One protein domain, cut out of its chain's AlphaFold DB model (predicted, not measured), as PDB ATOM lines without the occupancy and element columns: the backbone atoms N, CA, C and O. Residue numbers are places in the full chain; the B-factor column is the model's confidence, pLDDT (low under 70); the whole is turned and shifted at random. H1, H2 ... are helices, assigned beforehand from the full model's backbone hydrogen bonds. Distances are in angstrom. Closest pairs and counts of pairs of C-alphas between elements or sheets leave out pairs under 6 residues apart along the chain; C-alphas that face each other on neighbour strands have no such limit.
ATOM      1  N   CYS A 333     -20.012 -48.460   9.278       78.69
ATOM      2  CA  CYS A 333     -19.596 -49.844   9.066       78.69
ATOM      3  C   CYS A 333     -20.238 -50.417   7.799       78.69
ATOM      4  O   CYS A 333     -21.422 -50.201   7.559       78.69
ATOM      5  N   VAL A 334     -19.473 -51.177   7.017       81.31
ATOM      6  CA  VAL A 334     -19.955 -51.871   5.816       81.31
ATOM      7  C   VAL A 334     -19.445 -53.309   5.846       81.31
ATOM      8  O   VAL A 334     -18.344 -53.560   6.342       81.31
ATOM      9  N   SER A 335     -20.243 -54.250   5.340       80.25
ATOM     10  CA  SER A 335     -19.842 -55.653   5.236       80.25
ATOM     11  C   SER A 335     -18.670 -55.817   4.260       80.25
ATOM     12  O   SER A 335     -18.480 -55.034   3.326       80.25
ATOM     13  N   ARG A 336     -17.866 -56.865   4.462       78.06
ATOM     14  CA  ARG A 336     -16.772 -57.189   3.540       78.06
ATOM     15  C   ARG A 336     -17.290 -57.503   2.132       78.06
ATOM     16  O   ARG A 336     -16.678 -57.074   1.161       78.06
ATOM     17  N   GLU A 337     -18.427 -58.184   2.042       81.69
ATOM     18  CA  GLU A 337     -19.082 -58.549   0.782       81.69
ATOM     19  C   GLU A 337     -19.435 -57.307  -0.046       81.69
ATOM     20  O   GLU A 337     -19.076 -57.224  -1.218       81.69
ATOM     21  N   SER A 338     -20.028 -56.283   0.576       81.06
ATOM     22  CA  SER A 338     -20.349 -55.022  -0.101       81.06
ATOM     23  C   SER A 338     -19.100 -54.260  -0.557       81.06
ATOM     24  O   SER A 338     -19.145 -53.562  -1.568       81.06
ATOM     25  N   VAL A 339     -17.971 -54.381   0.154       79.50
ATOM     26  CA  VAL A 339     -16.693 -53.782  -0.274       79.50
ATOM     27  C   VAL A 339     -16.129 -54.498  -1.500       79.50
ATOM     28  O   VAL A 339     -15.682 -53.837  -2.433       79.50
ATOM     29  N   GLU A 340     -16.159 -55.831  -1.514       79.94
ATOM     30  CA  GLU A 340     -15.696 -56.631  -2.654       79.94
ATOM     31  C   GLU A 340     -16.566 -56.359  -3.898       79.94
ATOM     32  O   GLU A 340     -16.033 -56.150  -4.996       79.94
ATOM     33  N   LEU A 341     -17.884 -56.213  -3.702       80.94
ATOM     34  CA  LEU A 341     -18.856 -55.915  -4.755       80.94
ATOM     35  C   LEU A 341     -18.603 -54.575  -5.466       80.94
ATOM     36  O   LEU A 341     -18.882 -54.458  -6.655       80.94
ATOM     37  N   THR A 342     -18.012 -53.577  -4.802       73.62
ATOM     38  CA  THR A 342     -17.715 -52.257  -5.404       73.62
ATOM     39  C   THR A 342     -16.826 -52.350  -6.646       73.62
ATOM     40  O   THR A 342     -16.975 -51.558  -7.581       73.62
ATOM     41  N   SER A 343     -15.935 -53.344  -6.687       71.94
ATOM     42  CA  SER A 343     -15.028 -53.574  -7.816       71.94
ATOM     43  C   SER A 343     -15.649 -54.424  -8.935       71.94
ATOM     44  O   SER A 343     -15.280 -54.288 -10.110       71.94
ATOM     45  N   THR A 344     -16.617 -55.282  -8.599       79.25
ATOM     46  CA  THR A 344     -17.204 -56.267  -9.520       79.25
ATOM     47  C   THR A 344     -18.596 -55.905 -10.025       79.25
ATOM     48  O   THR A 344     -18.989 -56.459 -11.043       79.25
ATOM     49  N   ALA A 345     -19.316 -54.985  -9.375       80.62
ATOM     50  CA  ALA A 345     -20.682 -54.599  -9.732       80.62
ATOM     51  C   ALA A 345     -20.786 -54.066 -11.169       80.62
ATOM     52  O   ALA A 345     -19.970 -53.240 -11.599       80.62
ATOM     53  N   LEU A 346     -21.808 -54.530 -11.895       80.56
ATOM     54  CA  LEU A 346     -22.087 -54.153 -13.285       80.56
ATOM     55  C   LEU A 346     -23.510 -53.628 -13.478       80.56
ATOM     56  O   LEU A 346     -23.749 -52.880 -14.422       80.56
ATOM     57  N   THR A 347     -24.445 -53.986 -12.600       85.75
ATOM     58  CA  THR A 347     -25.846 -53.543 -12.667       85.75
ATOM     59  C   THR A 347     -26.157 -52.464 -11.629       85.75
ATOM     60  O   THR A 347     -25.481 -52.362 -10.607       85.75
ATOM     61  N   VAL A 348     -27.215 -51.673 -11.845       86.00
ATOM     62  CA  VAL A 348     -27.660 -50.647 -10.876       86.00
ATOM     63  C   VAL A 348     -27.935 -51.257  -9.495       86.00
ATOM     64  O   VAL A 348     -27.518 -50.696  -8.485       86.00
ATOM     65  N   ALA A 349     -28.579 -52.428  -9.445       88.06
ATOM     66  CA  ALA A 349     -28.896 -53.113  -8.193       88.06
ATOM     67  C   ALA A 349     -27.631 -53.534  -7.425       88.06
ATOM     68  O   ALA A 349     -27.512 -53.253  -6.237       88.06
ATOM     69  N   GLU A 350     -26.648 -54.132  -8.102       88.38
ATOM     70  CA  GLU A 350     -25.372 -54.505  -7.474       88.38
ATOM     71  C   GLU A 350     -24.588 -53.280  -7.000       88.38
ATOM     72  O   GLU A 350     -23.976 -53.307  -5.934       88.38
ATOM     73  N   VAL A 351     -24.612 -52.186  -7.769       86.56
ATOM     74  CA  VAL A 351     -23.941 -50.947  -7.364       86.56
ATOM     75  C   VAL A 351     -24.599 -50.366  -6.109       86.56
ATOM     76  O   VAL A 351     -23.878 -49.889  -5.234       86.56
ATOM     77  N   LEU A 352     -25.925 -50.452  -5.963       89.06
ATOM     78  CA  LEU A 352     -26.639 -49.993  -4.762       89.06
ATOM     79  C   LEU A 352     -26.373 -50.851  -3.510       89.06
ATOM     80  O   LEU A 352     -26.446 -50.321  -2.401       89.06
ATOM     81  N   GLU A 353     -26.028 -52.128  -3.682       89.50
ATOM     82  CA  GLU A 353     -25.616 -53.044  -2.600       89.50
ATOM     83  C   GLU A 353     -24.104 -52.992  -2.298       89.50
ATOM     84  O   GLU A 353     -23.626 -53.500  -1.276       89.50
ATOM     85  N   SER A 354     -23.324 -52.358  -3.178       88.25
ATOM     86  CA  SER A 354     -21.896 -52.122  -2.971       88.25
ATOM     87  C   SER A 354     -21.641 -51.087  -1.872       88.25
ATOM     88  O   SER A 354     -22.513 -50.287  -1.533       88.25
ATOM     89  N   SER A 355     -20.415 -51.025  -1.342       85.31
ATOM     90  CA  SER A 355     -20.065 -50.044  -0.305       85.31
ATOM     91  C   SER A 355     -20.323 -48.602  -0.749       85.31
ATOM     92  O   SER A 355     -20.801 -47.793   0.042       85.31
ATOM     93  N   PHE A 356     -20.091 -48.301  -2.030       85.06
ATOM     94  CA  PHE A 356     -20.381 -46.997  -2.621       85.06
ATOM     95  C   PHE A 356     -21.887 -46.687  -2.628       85.06
ATOM     96  O   PHE A 356     -22.295 -45.608  -2.197       85.06
ATOM     97  N   GLY A 357     -22.714 -47.649  -3.047       88.81
ATOM     98  CA  GLY A 357     -24.172 -47.521  -3.034       88.81
ATOM     99  C   GLY A 357     -24.744 -47.373  -1.628       88.81
ATOM    100  O   GLY A 357     -25.577 -46.500  -1.391       88.81
ATOM    101  N   LEU A 358     -24.238 -48.146  -0.665       90.06
ATOM    102  CA  LEU A 358     -24.653 -48.057   0.734       90.06
ATOM    103  C   LEU A 358     -24.359 -46.678   1.341       90.06
ATOM    104  O   LEU A 358     -25.194 -46.159   2.078       90.06
ATOM    105  N   PHE A 359     -23.228 -46.040   1.011       90.62
ATOM    106  CA  PHE A 359     -22.946 -44.673   1.471       90.62
ATOM    107  C   PHE A 359     -23.926 -43.643   0.898       90.62
ATOM    108  O   PHE A 359     -24.360 -42.745   1.618       90.62
ATOM    109  N   ILE A 360     -24.316 -43.794  -0.370       91.69
ATOM    110  CA  ILE A 360     -25.317 -42.937  -1.020       91.69
ATOM    111  C   ILE A 360     -26.689 -43.113  -0.362       91.69
ATOM    112  O   ILE A 360     -27.340 -42.135  -0.000       91.69
ATOM    113  N   ARG A 361     -27.113 -44.361  -0.151       93.44
ATOM    114  CA  ARG A 361     -28.380 -44.687   0.518       93.44
ATOM    115  C   ARG A 361     -28.400 -44.185   1.964       93.44
ATOM    116  O   ARG A 361     -29.418 -43.675   2.425       93.44
ATOM    117  N   LEU A 362     -27.265 -44.263   2.663       93.31
ATOM    118  CA  LEU A 362     -27.099 -43.706   4.007       93.31
ATOM    119  C   LEU A 362     -27.200 -42.178   4.014       93.31
ATOM    120  O   LEU A 362     -27.830 -41.629   4.915       93.31
ATOM    121  N   PHE A 363     -26.627 -41.491   3.019       94.06
ATOM    122  CA  PHE A 363     -26.781 -40.042   2.870       94.06
ATOM    123  C   PHE A 363     -28.252 -39.658   2.688       94.06
ATOM    124  O   PHE A 363     -28.747 -38.791   3.404       94.06
ATOM    125  N   VAL A 364     -28.964 -40.336   1.784       93.62
ATOM    126  CA  VAL A 364     -30.399 -40.113   1.536       93.62
ATOM    127  C   VAL A 364     -31.213 -40.306   2.821       93.62
ATOM    128  O   VAL A 364     -32.037 -39.460   3.173       93.62
ATOM    129  N   LEU A 365     -30.940 -41.374   3.579       93.81
ATOM    130  CA  LEU A 365     -31.585 -41.612   4.873       93.81
ATOM    131  C   LEU A 365     -31.268 -40.492   5.883       93.81
ATOM    132  O   LEU A 365     -32.140 -40.030   6.621       93.81
ATOM    133  N   ALA A 366     -30.019 -40.028   5.912       92.62
ATOM    134  CA  ALA A 366     -29.583 -38.941   6.777       92.62
ATOM    135  C   ALA A 366     -30.220 -37.594   6.396       92.62
ATOM    136  O   ALA A 366     -30.490 -36.779   7.278       92.62
ATOM    137  N   GLU A 367     -30.488 -37.346   5.113       91.62
ATOM    138  CA  GLU A 367     -31.254 -36.189   4.639       91.62
ATOM    139  C   GLU A 367     -32.712 -36.278   5.106       91.62
ATOM    140  O   GLU A 367     -33.199 -35.347   5.755       91.62
ATOM    141  N   LYS A 368     -33.359 -37.440   4.919       91.44
ATOM    142  CA  LYS A 368     -34.736 -37.718   5.371       91.44
ATOM    143  C   LYS A 368     -34.938 -37.428   6.863       91.44
ATOM    144  O   LYS A 368     -35.956 -36.849   7.245       91.44
ATOM    145  N   TYR A 369     -33.966 -37.776   7.709       92.25
ATOM    146  CA  TYR A 369     -34.035 -37.544   9.160       92.25
ATOM    147  C   TYR A 369     -33.248 -36.323   9.657       92.25
ATOM    148  O   TYR A 369     -33.036 -36.187  10.864       92.25
ATOM    149  N   GLN A 370     -32.831 -35.415   8.771       90.88
ATOM    150  CA  GLN A 370     -32.173 -34.147   9.132       90.88
ATOM    151  C   GLN A 370     -30.880 -34.320   9.960       90.88
ATOM    152  O   GLN A 370     -30.619 -33.587  10.915       90.88
ATOM    153  N   MET A 371     -30.060 -35.310   9.611       90.38
ATOM    154  CA  MET A 371     -28.827 -35.677  10.312       90.38
ATOM    155  C   MET A 371     -27.584 -35.154   9.581       90.38
ATOM    156  O   MET A 371     -26.857 -35.918   8.947       90.38
ATOM    157  N   ALA A 372     -27.308 -33.851   9.697       89.12
ATOM    158  CA  ALA A 372     -26.200 -33.188   8.991       89.12
ATOM    159  C   ALA A 372     -24.823 -33.841   9.238       89.12
ATOM    160  O   ALA A 372     -24.040 -34.028   8.313       89.12
ATOM    161  N   ALA A 373     -24.534 -34.264  10.473       86.81
ATOM    162  CA  ALA A 373     -23.266 -34.924  10.792       86.81
ATOM    163  C   ALA A 373     -23.105 -36.287  10.088       86.81
ATOM    164  O   ALA A 373     -22.006 -36.621   9.652       86.81
ATOM    165  N   LEU A 374     -24.196 -37.045   9.936       89.38
ATOM    166  CA  LEU A 374     -24.180 -38.317   9.215       89.38
ATOM    167  C   LEU A 374     -24.076 -38.103   7.700       89.38
ATOM    168  O   LEU A 374     -23.355 -38.843   7.038       89.38
ATOM    169  N   GLN A 375     -24.734 -37.070   7.161       90.69
ATOM    170  CA  GLN A 375     -24.567 -36.658   5.761       90.69
ATOM    171  C   GLN A 375     -23.094 -36.359   5.452       90.69
ATOM    172  O   GLN A 375     -22.531 -36.921   4.515       90.69
ATOM    173  N   ASN A 376     -22.444 -35.549   6.292       88.81
ATOM    174  CA  ASN A 376     -21.031 -35.200   6.148       88.81
ATOM    175  C   ASN A 376     -20.125 -36.446   6.191       88.81
ATOM    176  O   ASN A 376     -19.243 -36.600   5.344       88.81
ATOM    177  N   ASP A 377     -20.350 -37.361   7.142       84.44
ATOM    178  CA  ASP A 377     -19.576 -38.605   7.253       84.44
ATOM    179  C   ASP A 377     -19.814 -39.554   6.060       84.44
ATOM    180  O   ASP A 377     -18.872 -40.205   5.601       84.44
ATOM    181  N   ALA A 378     -21.030 -39.597   5.505       88.44
ATOM    182  CA  ALA A 378     -21.344 -40.369   4.303       88.44
ATOM    183  C   ALA A 378     -20.641 -39.804   3.054       88.44
ATOM    184  O   ALA A 378     -20.019 -40.564   2.311       88.44
ATOM    185  N   LEU A 379     -20.649 -38.478   2.861       86.56
ATOM    186  CA  LEU A 379     -19.904 -37.817   1.777       86.56
ATOM    187  C   LEU A 379     -18.399 -38.080   1.885       86.56
ATOM    188  O   LEU A 379     -17.741 -38.390   0.891       86.56
ATOM    189  N   ASN A 380     -17.859 -38.032   3.106       82.62
ATOM    190  CA  ASN A 380     -16.465 -38.386   3.349       82.62
ATOM    191  C   ASN A 380     -16.200 -39.824   2.898       82.62
ATOM    192  O   ASN A 380     -15.256 -40.063   2.149       82.62
ATOM    193  N   ALA A 381     -17.030 -40.781   3.319       80.00
ATOM    194  CA  ALA A 381     -16.863 -42.188   2.961       80.00
ATOM    195  C   ALA A 381     -16.875 -42.412   1.436       80.00
ATOM    196  O   ALA A 381     -16.040 -43.166   0.927       80.00
ATOM    197  N   ILE A 382     -17.747 -41.703   0.708       81.25
ATOM    198  CA  ILE A 382     -17.823 -41.719  -0.763       81.25
ATOM    199  C   ILE A 382     -16.489 -41.310  -1.402       81.25
ATOM    200  O   ILE A 382     -16.053 -41.928  -2.375       81.25
ATOM    201  N   ILE A 383     -15.823 -40.288  -0.866       75.44
ATOM    202  CA  ILE A 383     -14.551 -39.788  -1.406       75.44
ATOM    203  C   ILE A 383     -13.382 -40.668  -0.983       75.44
ATOM    204  O   ILE A 383     -12.571 -41.043  -1.827       75.44
ATOM    205  N   TRP A 384     -13.314 -41.052   0.295       71.69
ATOM    206  CA  TRP A 384     -12.230 -41.880   0.836       71.69
ATOM    207  C   TRP A 384     -12.114 -43.229   0.128       71.69
ATOM    208  O   TRP A 384     -11.008 -43.710  -0.107       71.69
ATOM    209  N   ARG A 385     -13.245 -43.838  -0.240       66.31
ATOM    210  CA  ARG A 385     -13.285 -45.082  -1.025       66.31
ATOM    211  C   ARG A 385     -13.357 -44.850  -2.532       66.31
ATOM    212  O   ARG A 385     -13.520 -45.797  -3.295       66.31
ATOM    213  N   GLY A 386     -13.186 -43.607  -2.976       59.41
ATOM    214  CA  GLY A 386     -13.305 -43.215  -4.373       59.41
ATOM    215  C   GLY A 386     -12.230 -43.768  -5.306       59.41
ATOM    216  O   GLY A 386     -12.416 -43.706  -6.514       59.41
ATOM    217  N   HIS A 387     -11.140 -44.329  -4.780       57.44
ATOM    218  CA  HIS A 387     -10.101 -44.977  -5.587       57.44
ATOM    219  C   HIS A 387     -10.456 -46.426  -5.976       57.44
ATOM    220  O   HIS A 387      -9.934 -46.948  -6.956       57.44
ATOM    221  N   ASP A 388     -11.361 -47.079  -5.239       56.31
ATOM    222  CA  ASP A 388     -11.717 -48.492  -5.453       56.31
ATOM    223  C   ASP A 388     -12.898 -48.668  -6.438       56.31
ATOM    224  O   ASP A 388     -13.358 -49.789  -6.665       56.31
ATOM    225  N   ARG A 389     -13.427 -47.573  -7.012       64.06
ATOM    226  CA  ARG A 389     -14.651 -47.568  -7.839       64.06
ATOM    227  C   ARG A 389     -14.357 -47.460  -9.336       64.06
ATOM    228  O   ARG A 389     -13.445 -46.753  -9.751       64.06
ATOM    229  N   LYS A 390     -15.198 -48.095 -10.156       70.00
ATOM    230  CA  LYS A 390     -15.229 -47.882 -11.613       70.00
ATOM    231  C   LYS A 390     -15.969 -46.575 -11.944       70.00
ATOM    232  O   LYS A 390     -17.028 -46.364 -11.348       70.00
ATOM    233  N   PRO A 391     -15.499 -45.756 -12.906       69.62
ATOM    234  CA  PRO A 391     -16.195 -44.540 -13.351       69.62
ATOM    235  C   PRO A 391     -17.680 -44.761 -13.660       69.62
ATOM    236  O   PRO A 391     -18.548 -44.086 -13.112       69.62
ATOM    237  N   LEU A 392     -17.989 -45.828 -14.402       76.31
ATOM    238  CA  LEU A 392     -19.357 -46.221 -14.759       76.31
ATOM    239  C   LEU A 392     -20.296 -46.422 -13.555       76.31
ATOM    240  O   LEU A 392     -21.503 -46.217 -13.674       76.31
ATOM    241  N   ASN A 393     -19.778 -46.797 -12.381       81.12
ATOM    242  CA  ASN A 393     -20.613 -46.993 -11.192       81.12
ATOM    243  C   ASN A 393     -21.112 -45.661 -10.608       81.12
ATOM    244  O   ASN A 393     -22.156 -45.654  -9.962       81.12
ATOM    245  N   ILE A 394     -20.424 -44.543 -10.874       83.00
ATOM    246  CA  ILE A 394     -20.880 -43.192 -10.506       83.00
ATOM    247  C   ILE A 394     -22.133 -42.836 -11.312       83.00
ATOM    248  O   ILE A 394     -23.114 -42.360 -10.750       83.00
ATOM    249  N   LEU A 395     -22.138 -43.137 -12.613       84.81
ATOM    250  CA  LEU A 395     -23.267 -42.846 -13.501       84.81
ATOM    251  C   LEU A 395     -24.494 -43.709 -13.182       84.81
ATOM    252  O   LEU A 395     -25.622 -43.224 -13.202       84.81
ATOM    253  N   ARG A 396     -24.287 -44.979 -12.816       88.19
ATOM    254  CA  ARG A 396     -25.383 -45.923 -12.528       88.19
ATOM    255  C   ARG A 396     -26.247 -45.555 -11.324       88.19
ATOM    256  O   ARG A 396     -27.403 -45.963 -11.266       88.19
ATOM    257  N   VAL A 397     -25.716 -44.790 -10.370       88.94
ATOM    258  CA  VAL A 397     -26.456 -44.348  -9.172       88.94
ATOM    259  C   VAL A 397     -27.160 -43.003  -9.355       88.94
ATOM    260  O   VAL A 397     -27.981 -42.642  -8.512       88.94
ATOM    261  N   VAL A 398     -26.883 -42.271 -10.442       90.50
ATOM    262  CA  VAL A 398     -27.461 -40.941 -10.702       90.50
ATOM    263  C   VAL A 398     -28.992 -40.962 -10.648       90.50
ATOM    264  O   VAL A 398     -29.544 -40.172  -9.877       90.50
ATOM    265  N   PRO A 399     -29.710 -41.881 -11.334       90.88
ATOM    266  CA  PRO A 399     -31.171 -41.885 -11.276       90.88
ATOM    267  C   PRO A 399     -31.703 -42.070  -9.851       90.88
ATOM    268  O   PRO A 399     -32.660 -41.407  -9.456       90.88
ATOM    269  N   TYR A 400     -31.047 -42.915  -9.048       91.88
ATOM    270  CA  TYR A 400     -31.422 -43.131  -7.652       91.88
ATOM    271  C   TYR A 400     -31.235 -41.861  -6.811       91.88
ATOM    272  O   TYR A 400     -32.139 -41.486  -6.065       91.88
ATOM    273  N   ILE A 401     -30.097 -41.175  -6.948       91.56
ATOM    274  CA  ILE A 401     -29.802 -39.943  -6.199       91.56
ATOM    275  C   ILE A 401     -30.843 -38.869  -6.507       91.56
ATOM    276  O   ILE A 401     -31.420 -38.293  -5.588       91.56
ATOM    277  N   TYR A 402     -31.121 -38.620  -7.786       91.19
ATOM    278  CA  TYR A 402     -32.041 -37.558  -8.201       91.19
ATOM    279  C   TYR A 402     -33.499 -37.856  -7.828       91.19
ATOM    280  O   TYR A 402     -34.240 -36.936  -7.500       91.19
ATOM    281  N   GLN A 403     -33.900 -39.129  -7.789       90.75
ATOM    282  CA  GLN A 403     -35.239 -39.524  -7.335       90.75
ATOM    283  C   GLN A 403     -35.432 -39.397  -5.816       90.75
ATOM    284  O   GLN A 403     -36.557 -39.196  -5.366       90.75
ATOM    285  N   ASN A 404     -34.358 -39.524  -5.027       89.69
ATOM    286  CA  ASN A 404     -34.436 -39.621  -3.564       89.69
ATOM    287  C   ASN A 404     -33.845 -38.412  -2.814       89.69
ATOM    288  O   ASN A 404     -33.747 -38.437  -1.591       89.69
ATOM    289  N   THR A 405     -33.462 -37.350  -3.521       88.44
ATOM    290  CA  THR A 405     -32.997 -36.084  -2.928       88.44
ATOM    291  C   THR A 405     -33.985 -34.971  -3.269       88.44
ATOM    292  O   THR A 405     -34.453 -34.888  -4.403       88.44
ATOM    293  N   HIS A 406     -34.329 -34.120  -2.298       74.81
ATOM    294  CA  HIS A 406     -35.440 -33.163  -2.442       74.81
ATOM    295  C   HIS A 406     -35.010 -31.750  -2.860       74.81
ATOM    296  O   HIS A 406     -35.841 -30.980  -3.336       74.81
ATOM    297  N   SER A 407     -33.734 -31.397  -2.676       75.94
ATOM    298  CA  SER A 407     -33.199 -30.069  -2.994       75.94
ATOM    299  C   SER A 407     -32.290 -30.110  -4.219       75.94
ATOM    300  O   SER A 407     -31.411 -30.968  -4.316       75.94
ATOM    301  N   SER A 408     -32.441 -29.126  -5.111       74.50
ATOM    302  CA  SER A 408     -31.497 -28.879  -6.210       74.50
ATOM    303  C   SER A 408     -30.101 -28.488  -5.711       74.50
ATOM    304  O   SER A 408     -29.129 -28.642  -6.434       74.50
ATOM    305  N   ASP A 409     -29.984 -28.022  -4.462       79.88
ATOM    306  CA  ASP A 409     -28.706 -27.703  -3.813       79.88
ATOM    307  C   ASP A 409     -28.209 -28.833  -2.885       79.88
ATOM    308  O   ASP A 409     -27.455 -28.610  -1.938       79.88
ATOM    309  N   SER A 410     -28.649 -30.075  -3.113       86.69
ATOM    310  CA  SER A 410     -28.156 -31.217  -2.335       86.69
ATOM    311  C   SER A 410     -26.633 -31.372  -2.514       86.69
ATOM    312  O   SER A 410     -26.162 -31.519  -3.649       86.69
ATOM    313  N   PRO A 411     -25.840 -31.412  -1.421       88.06
ATOM    314  CA  PRO A 411     -24.394 -31.619  -1.501       88.06
ATOM    315  C   PRO A 411     -24.006 -32.909  -2.229       88.06
ATOM    316  O   PRO A 411     -22.982 -32.957  -2.907       88.06
ATOM    317  N   LEU A 412     -24.843 -33.947  -2.134       89.38
ATOM    318  CA  LEU A 412     -24.623 -35.209  -2.830       89.38
ATOM    319  C   LEU A 412     -24.769 -35.068  -4.352       89.38
ATOM    320  O   LEU A 412     -23.954 -35.632  -5.078       89.38
ATOM    321  N   ARG A 413     -25.755 -34.298  -4.845       90.31
ATOM    322  CA  ARG A 413     -25.910 -34.019  -6.288       90.31
ATOM    323  C   ARG A 413     -24.676 -33.293  -6.825       90.31
ATOM    324  O   ARG A 413     -24.077 -33.752  -7.795       90.31
ATOM    325  N   ARG A 414     -24.237 -32.233  -6.132       86.81
ATOM    326  CA  ARG A 414     -23.023 -31.479  -6.488       86.81
ATOM    327  C   ARG A 414     -21.779 -32.371  -6.508       86.81
ATOM    328  O   ARG A 414     -21.013 -32.320  -7.465       86.81
ATOM    329  N   LEU A 415     -21.614 -33.229  -5.496       83.69
ATOM    330  CA  LEU A 415     -20.471 -34.139  -5.420       83.69
ATOM    331  C   LEU A 415     -20.478 -35.125  -6.589       83.69
ATOM    332  O   LEU A 415     -19.443 -35.383  -7.185       83.69
ATOM    333  N   ILE A 416     -21.635 -35.680  -6.936       86.00
ATOM    334  CA  ILE A 416     -21.743 -36.681  -8.000       86.00
ATOM    335  C   ILE A 416     -21.500 -36.064  -9.378       86.00
ATOM    336  O   ILE A 416     -20.840 -36.697 -10.201       86.00
ATOM    337  N   VAL A 417     -21.947 -34.828  -9.612       84.19
ATOM    338  CA  VAL A 417     -21.603 -34.066 -10.823       84.19
ATOM    339  C   VAL A 417     -20.089 -33.878 -10.935       84.19
ATOM    340  O   VAL A 417     -19.523 -34.192 -11.978       84.19
ATOM    341  N   GLU A 418     -19.424 -33.469  -9.853       79.75
ATOM    342  CA  GLU A 418     -17.970 -33.265  -9.841       79.75
ATOM    343  C   GLU A 418     -17.181 -34.576  -9.991       79.75
ATOM    344  O   GLU A 418     -16.182 -34.652 -10.705       79.75
ATOM    345  N   LEU A 419     -17.642 -35.659  -9.360       77.81
ATOM    346  CA  LEU A 419     -17.034 -36.978  -9.532       77.81
ATOM    347  C   LEU A 419     -17.222 -37.514 -10.955       77.81
ATOM    348  O   LEU A 419     -16.348 -38.219 -11.456       77.81
ATOM    349  N   THR A 420     -18.347 -37.187 -11.593       78.88
ATOM    350  CA  THR A 420     -18.612 -37.558 -12.984       78.88
ATOM    351  C   THR A 420     -17.714 -36.773 -13.931       78.88
ATOM    352  O   THR A 420     -17.106 -37.373 -14.811       78.88
ATOM    353  N   SER A 421     -17.578 -35.459 -13.741       75.62
ATOM    354  CA  SER A 421     -16.731 -34.626 -14.601       75.62
ATOM    355  C   SER A 421     -15.241 -34.948 -14.464       75.62
ATOM    356  O   SER A 421     -14.511 -34.873 -15.448       75.62
ATOM    357  N   ALA A 422     -14.788 -35.344 -13.271       72.25
ATOM    358  CA  ALA A 422     -13.398 -35.725 -13.034       72.25
ATOM    359  C   ALA A 422     -13.054 -37.152 -13.500       72.25
ATOM    360  O   ALA A 422     -11.880 -37.449 -13.725       72.25
ATOM    361  N   GLY A 423     -14.043 -38.050 -13.564       69.94
ATOM    362  CA  GLY A 423     -13.807 -39.491 -13.673       69.94
ATOM    363  C   GLY A 423     -14.366 -40.183 -14.912       69.94
ATOM    364  O   GLY A 423     -13.865 -41.258 -15.228       69.94
ATOM    365  N   CYS A 424     -15.375 -39.619 -15.582       73.75
ATOM    366  CA  CYS A 424     -16.088 -40.279 -16.680       73.75
ATOM    367  C   CYS A 424     -15.841 -39.583 -18.023       73.75
ATOM    368  O   CYS A 424     -15.907 -38.356 -18.124       73.75
ATOM    369  N   GLU A 425     -15.632 -40.369 -19.075       77.38
ATOM    370  CA  GLU A 425     -15.517 -39.853 -20.441       77.38
ATOM    371  C   GLU A 425     -16.895 -39.618 -21.084       77.38
ATOM    372  O   GLU A 425     -17.907 -40.202 -20.691       77.38
ATOM    373  N   SER A 426     -16.958 -38.771 -22.120       76.94
ATOM    374  CA  SER A 426     -18.221 -38.459 -22.808       76.94
ATOM    375  C   SER A 426     -18.892 -39.693 -23.419       76.94
ATOM    376  O   SER A 426     -20.120 -39.766 -23.449       76.94
ATOM    377  N   GLU A 427     -18.097 -40.663 -23.881       80.44
ATOM    378  CA  GLU A 427     -18.594 -41.927 -24.439       80.44
ATOM    379  C   GLU A 427     -19.284 -42.778 -23.365       80.44
ATOM    380  O   GLU A 427     -20.370 -43.310 -23.597       80.44
ATOM    381  N   GLU A 428     -18.715 -42.838 -22.157       79.56
ATOM    382  CA  GLU A 428     -19.289 -43.560 -21.017       79.56
ATOM    383  C   GLU A 428     -20.605 -42.922 -20.552       79.56
ATOM    384  O   GLU A 428     -21.577 -43.625 -20.261       79.56
ATOM    385  N   ILE A 429     -20.668 -41.585 -20.523       81.56
ATOM    386  CA  ILE A 429     -21.888 -40.841 -20.179       81.56
ATOM    387  C   ILE A 429     -22.993 -41.130 -21.197       81.56
ATOM    388  O   ILE A 429     -24.132 -41.393 -20.805       81.56
ATOM    389  N   GLN A 430     -22.669 -41.110 -22.493       82.44
ATOM    390  CA  GLN A 430     -23.632 -41.421 -23.545       82.44
ATOM    391  C   GLN A 430     -24.132 -42.865 -23.429       82.44
ATOM    392  O   GLN A 430     -25.342 -43.089 -23.437       82.44
ATOM    393  N   GLN A 431     -23.218 -43.822 -23.253       85.44
ATOM    394  CA  GLN A 431     -23.550 -45.237 -23.124       85.44
ATOM    395  C   GLN A 431     -24.521 -45.486 -21.964       85.44
ATOM    396  O   GLN A 431     -25.562 -46.115 -22.147       85.44
ATOM    397  N   VAL A 432     -24.207 -44.978 -20.769       83.69
ATOM    398  CA  VAL A 432     -25.062 -45.188 -19.594       83.69
ATOM    399  C   VAL A 432     -26.388 -44.435 -19.741       83.69
ATOM    400  O   VAL A 432     -27.431 -44.935 -19.326       83.69
ATOM    401  N   ASN A 433     -26.396 -43.262 -20.376       87.12
ATOM    402  CA  ASN A 433     -27.638 -42.537 -20.633       87.12
ATOM    403  C   ASN A 433     -28.581 -43.284 -21.589       87.12
ATOM    404  O   ASN A 433     -29.790 -43.267 -21.369       87.12
ATOM    405  N   GLU A 434     -28.051 -43.959 -22.609       86.75
ATOM    406  CA  GLU A 434     -28.843 -44.824 -23.494       86.75
ATOM    407  C   GLU A 434     -29.345 -46.090 -22.771       86.75
ATOM    408  O   GLU A 434     -30.445 -46.560 -23.059       86.75
ATOM    409  N   GLU A 435     -28.574 -46.618 -21.811       86.00
ATOM    410  CA  GLU A 435     -28.915 -47.827 -21.047       86.00
ATOM    411  C   GLU A 435     -30.020 -47.589 -20.001       86.00
ATOM    412  O   GLU A 435     -30.996 -48.339 -19.952       86.00
ATOM    413  N   ILE A 436     -29.863 -46.575 -19.141       85.25
ATOM    414  CA  ILE A 436     -30.720 -46.379 -17.953       85.25
ATOM    415  C   ILE A 436     -31.432 -45.023 -17.898       85.25
ATOM    416  O   ILE A 436     -32.335 -44.860 -17.081       85.25
ATOM    417  N   GLY A 437     -31.053 -44.063 -18.749       86.81
ATOM    418  CA  GLY A 437     -31.569 -42.691 -18.733       86.81
ATOM    419  C   GLY A 437     -31.142 -41.902 -17.489       86.81
ATOM    420  O   GLY A 437     -31.711 -42.063 -16.412       86.81
ATOM    421  N   LEU A 438     -30.180 -40.983 -17.631       83.94
ATOM    422  CA  LEU A 438     -29.641 -40.211 -16.494       83.94
ATOM    423  C   LEU A 438     -30.588 -39.104 -15.991       83.94
ATOM    424  O   LEU A 438     -30.472 -38.659 -14.852       83.94
ATOM    425  N   GLY A 439     -31.557 -38.695 -16.815       84.75
ATOM    426  CA  GLY A 439     -32.574 -37.700 -16.467       84.75
ATOM    427  C   GLY A 439     -32.161 -36.252 -16.756       84.75
ATOM    428  O   GLY A 439     -30.987 -35.896 -16.757       84.75
ATOM    429  N   PHE A 440     -33.154 -35.398 -17.024       85.25
ATOM    430  CA  PHE A 440     -32.934 -34.004 -17.436       85.25
ATOM    431  C   PHE A 440     -32.280 -33.144 -16.342       85.25
ATOM    432  O   PHE A 440     -31.370 -32.376 -16.642       85.25
ATOM    433  N   GLU A 441     -32.706 -33.296 -15.083       85.25
ATOM    434  CA  GLU A 441     -32.165 -32.520 -13.954       85.25
ATOM    435  C   GLU A 441     -30.658 -32.730 -13.776       85.25
ATOM    436  O   GLU A 441     -29.928 -31.771 -13.544       85.25
ATOM    437  N   PHE A 442     -30.172 -33.960 -13.966       87.31
ATOM    438  CA  PHE A 442     -28.742 -34.250 -13.913       87.31
ATOM    439  C   PHE A 442     -27.966 -33.478 -14.982       87.31
ATOM    440  O   PHE A 442     -26.959 -32.846 -14.678       87.31
ATOM    441  N   PHE A 443     -28.447 -33.469 -16.229       85.31
ATOM    442  CA  PHE A 443     -27.790 -32.710 -17.297       85.31
ATOM    443  C   PHE A 443     -27.850 -31.198 -17.060       85.31
ATOM    444  O   PHE A 443     -26.909 -30.490 -17.417       85.31
ATOM    445  N   GLN A 444     -28.917 -30.693 -16.440       83.94
ATOM    446  CA  GLN A 444     -29.008 -29.288 -16.050       83.94
ATOM    447  C   GLN A 444     -27.941 -28.929 -15.004       83.94
ATOM    448  O   GLN A 444     -27.228 -27.937 -15.178       83.94
ATOM    449  N   ASP A 445     -27.773 -29.744 -13.962       83.38
ATOM    450  CA  ASP A 445     -26.745 -29.517 -12.938       83.38
ATOM    451  C   ASP A 445     -25.330 -29.681 -13.513       83.38
ATOM    452  O   ASP A 445     -24.452 -28.853 -13.264       83.38
ATOM    453  N   PHE A 446     -25.121 -30.703 -14.348       82.69
ATOM    454  CA  PHE A 446     -23.841 -30.987 -15.000       82.69
ATOM    455  C   PHE A 446     -23.400 -29.851 -15.932       82.69
ATOM    456  O   PHE A 446     -22.250 -29.416 -15.895       82.69
ATOM    457  N   THR A 447     -24.320 -29.322 -16.743       77.44
ATOM    458  CA  THR A 447     -24.032 -28.171 -17.614       77.44
ATOM    459  C   THR A 447     -23.804 -26.894 -16.813       77.44
ATOM    460  O   THR A 447     -22.890 -26.137 -17.131       77.44
ATOM    461  N   THR A 448     -24.574 -26.666 -15.746       79.19
ATOM    462  CA  THR A 448     -24.378 -25.510 -14.858       79.19
ATOM    463  C   THR A 448     -22.992 -25.529 -14.217       79.19
ATOM    464  O   THR A 448     -22.306 -24.508 -14.239       79.19
ATOM    465  N   TRP A 449     -22.553 -26.688 -13.720       75.12
ATOM    466  CA  TRP A 449     -21.199 -26.884 -13.203       75.12
ATOM    467  C   TRP A 449     -20.137 -26.593 -14.277       75.12
ATOM    468  O   TRP A 449     -19.235 -25.791 -14.045       75.12
ATOM    469  N   PHE A 450     -20.299 -27.149 -15.483       67.62
ATOM    470  CA  PHE A 450     -19.356 -26.961 -16.594       67.62
ATOM    471  C   PHE A 450     -19.164 -25.485 -16.980       67.62
ATOM    472  O   PHE A 450     -18.050 -25.053 -17.267       67.62
ATOM    473  N   PHE A 451     -20.236 -24.685 -16.976       67.12
ATOM    474  CA  PHE A 451     -20.145 -23.254 -17.291       67.12
ATOM    475  C   PHE A 451     -19.604 -22.399 -16.135       67.12
ATOM    476  O   PHE A 451     -19.064 -21.325 -16.394       67.12
ATOM    477  N   GLN A 452     -19.739 -22.850 -14.886       66.88
ATOM    478  CA  GLN A 452     -19.177 -22.170 -13.714       66.88
ATOM    479  C   GLN A 452     -17.660 -22.387 -13.581       66.88
ATOM    480  O   GLN A 452     -16.971 -21.491 -13.104       66.88
TER     481      GLN A 452
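What this domain is: This is residues 333 to 452 of the 531 residues of the protein "ER membrane protein complex subunit 3" of Venustampulla echinocandica (UniProt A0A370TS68). Two helical hairpins, H3-H4 and H6-H7, stand side by side with few contacts between them; H9 crosses the far side of H6-H7, and H1, H2, H5 and H8 run in succession along one end. The printed part has 120 residues, with nine named helices, H1 to H9, and no named strand: all helix. It is compact, with a radius of gyration of the C-alphas of 13.5 A and spans of 36 by 32 by 21 A.

Where its parts are: H1, residues 336 to 344, begins with C-alpha 336 at (-16.772, -57.189, 3.540). H2 is residues 348 to 353, H3 355 to 368, 20.0 A long, and H4 372 to 384, 18.4 A. H5 is residues 391 to 396, H6 398 to 404, H7 411 to 423, 18.0 A, and H8 426 to 436, 15.6 A. H9, residues 440 to 452, 18.5 A, ends with C-alpha 452 at (-19.177, -22.170, -13.714).

How they stand to each other: H1 and H2 form a hairpin, the closest C-alphas being those of Ser 338 and Glu 353, 6.2 A apart. H3 and H4 form a hairpin at a shallow tilt of 17 degrees, closest at C-alphas 363 and 375, 5.0 A. H3, with residues 360 to 364 alone, only just touches H6, with 3 pairs of C-alphas within 8 A, the closest Val 364 and Asn 404, 6.5 A. H5 touches H2 (C-alphas 348 and 396, 5.5 A), H7 (391 and 423, 5.6 A) and H8 (395 and 432, 6.8 A). H6 and H7 form a hairpin at 1 degree, closest at C-alphas 401 and 413, 7.1 A. H7 and H9 touch, only just about perpendicular at 71 degrees, closest at C-alphas 417 and 446, 5.7 A. H1 and H9 are apart. Every O i to N i+4 pair is within hydrogen-bond range in H2, H3, H4, H6, H7, H8 and H9; in H1 3 of 5 are, in H5 1 of 2.

The domain as a whole: The two farthest C-alphas, of Arg 336 and Phe 451, are 40.0 A apart. The printed part has no cut and no long link. Confidence is under 70 at residues 385 to 389, 391, 423 and 450 to 452.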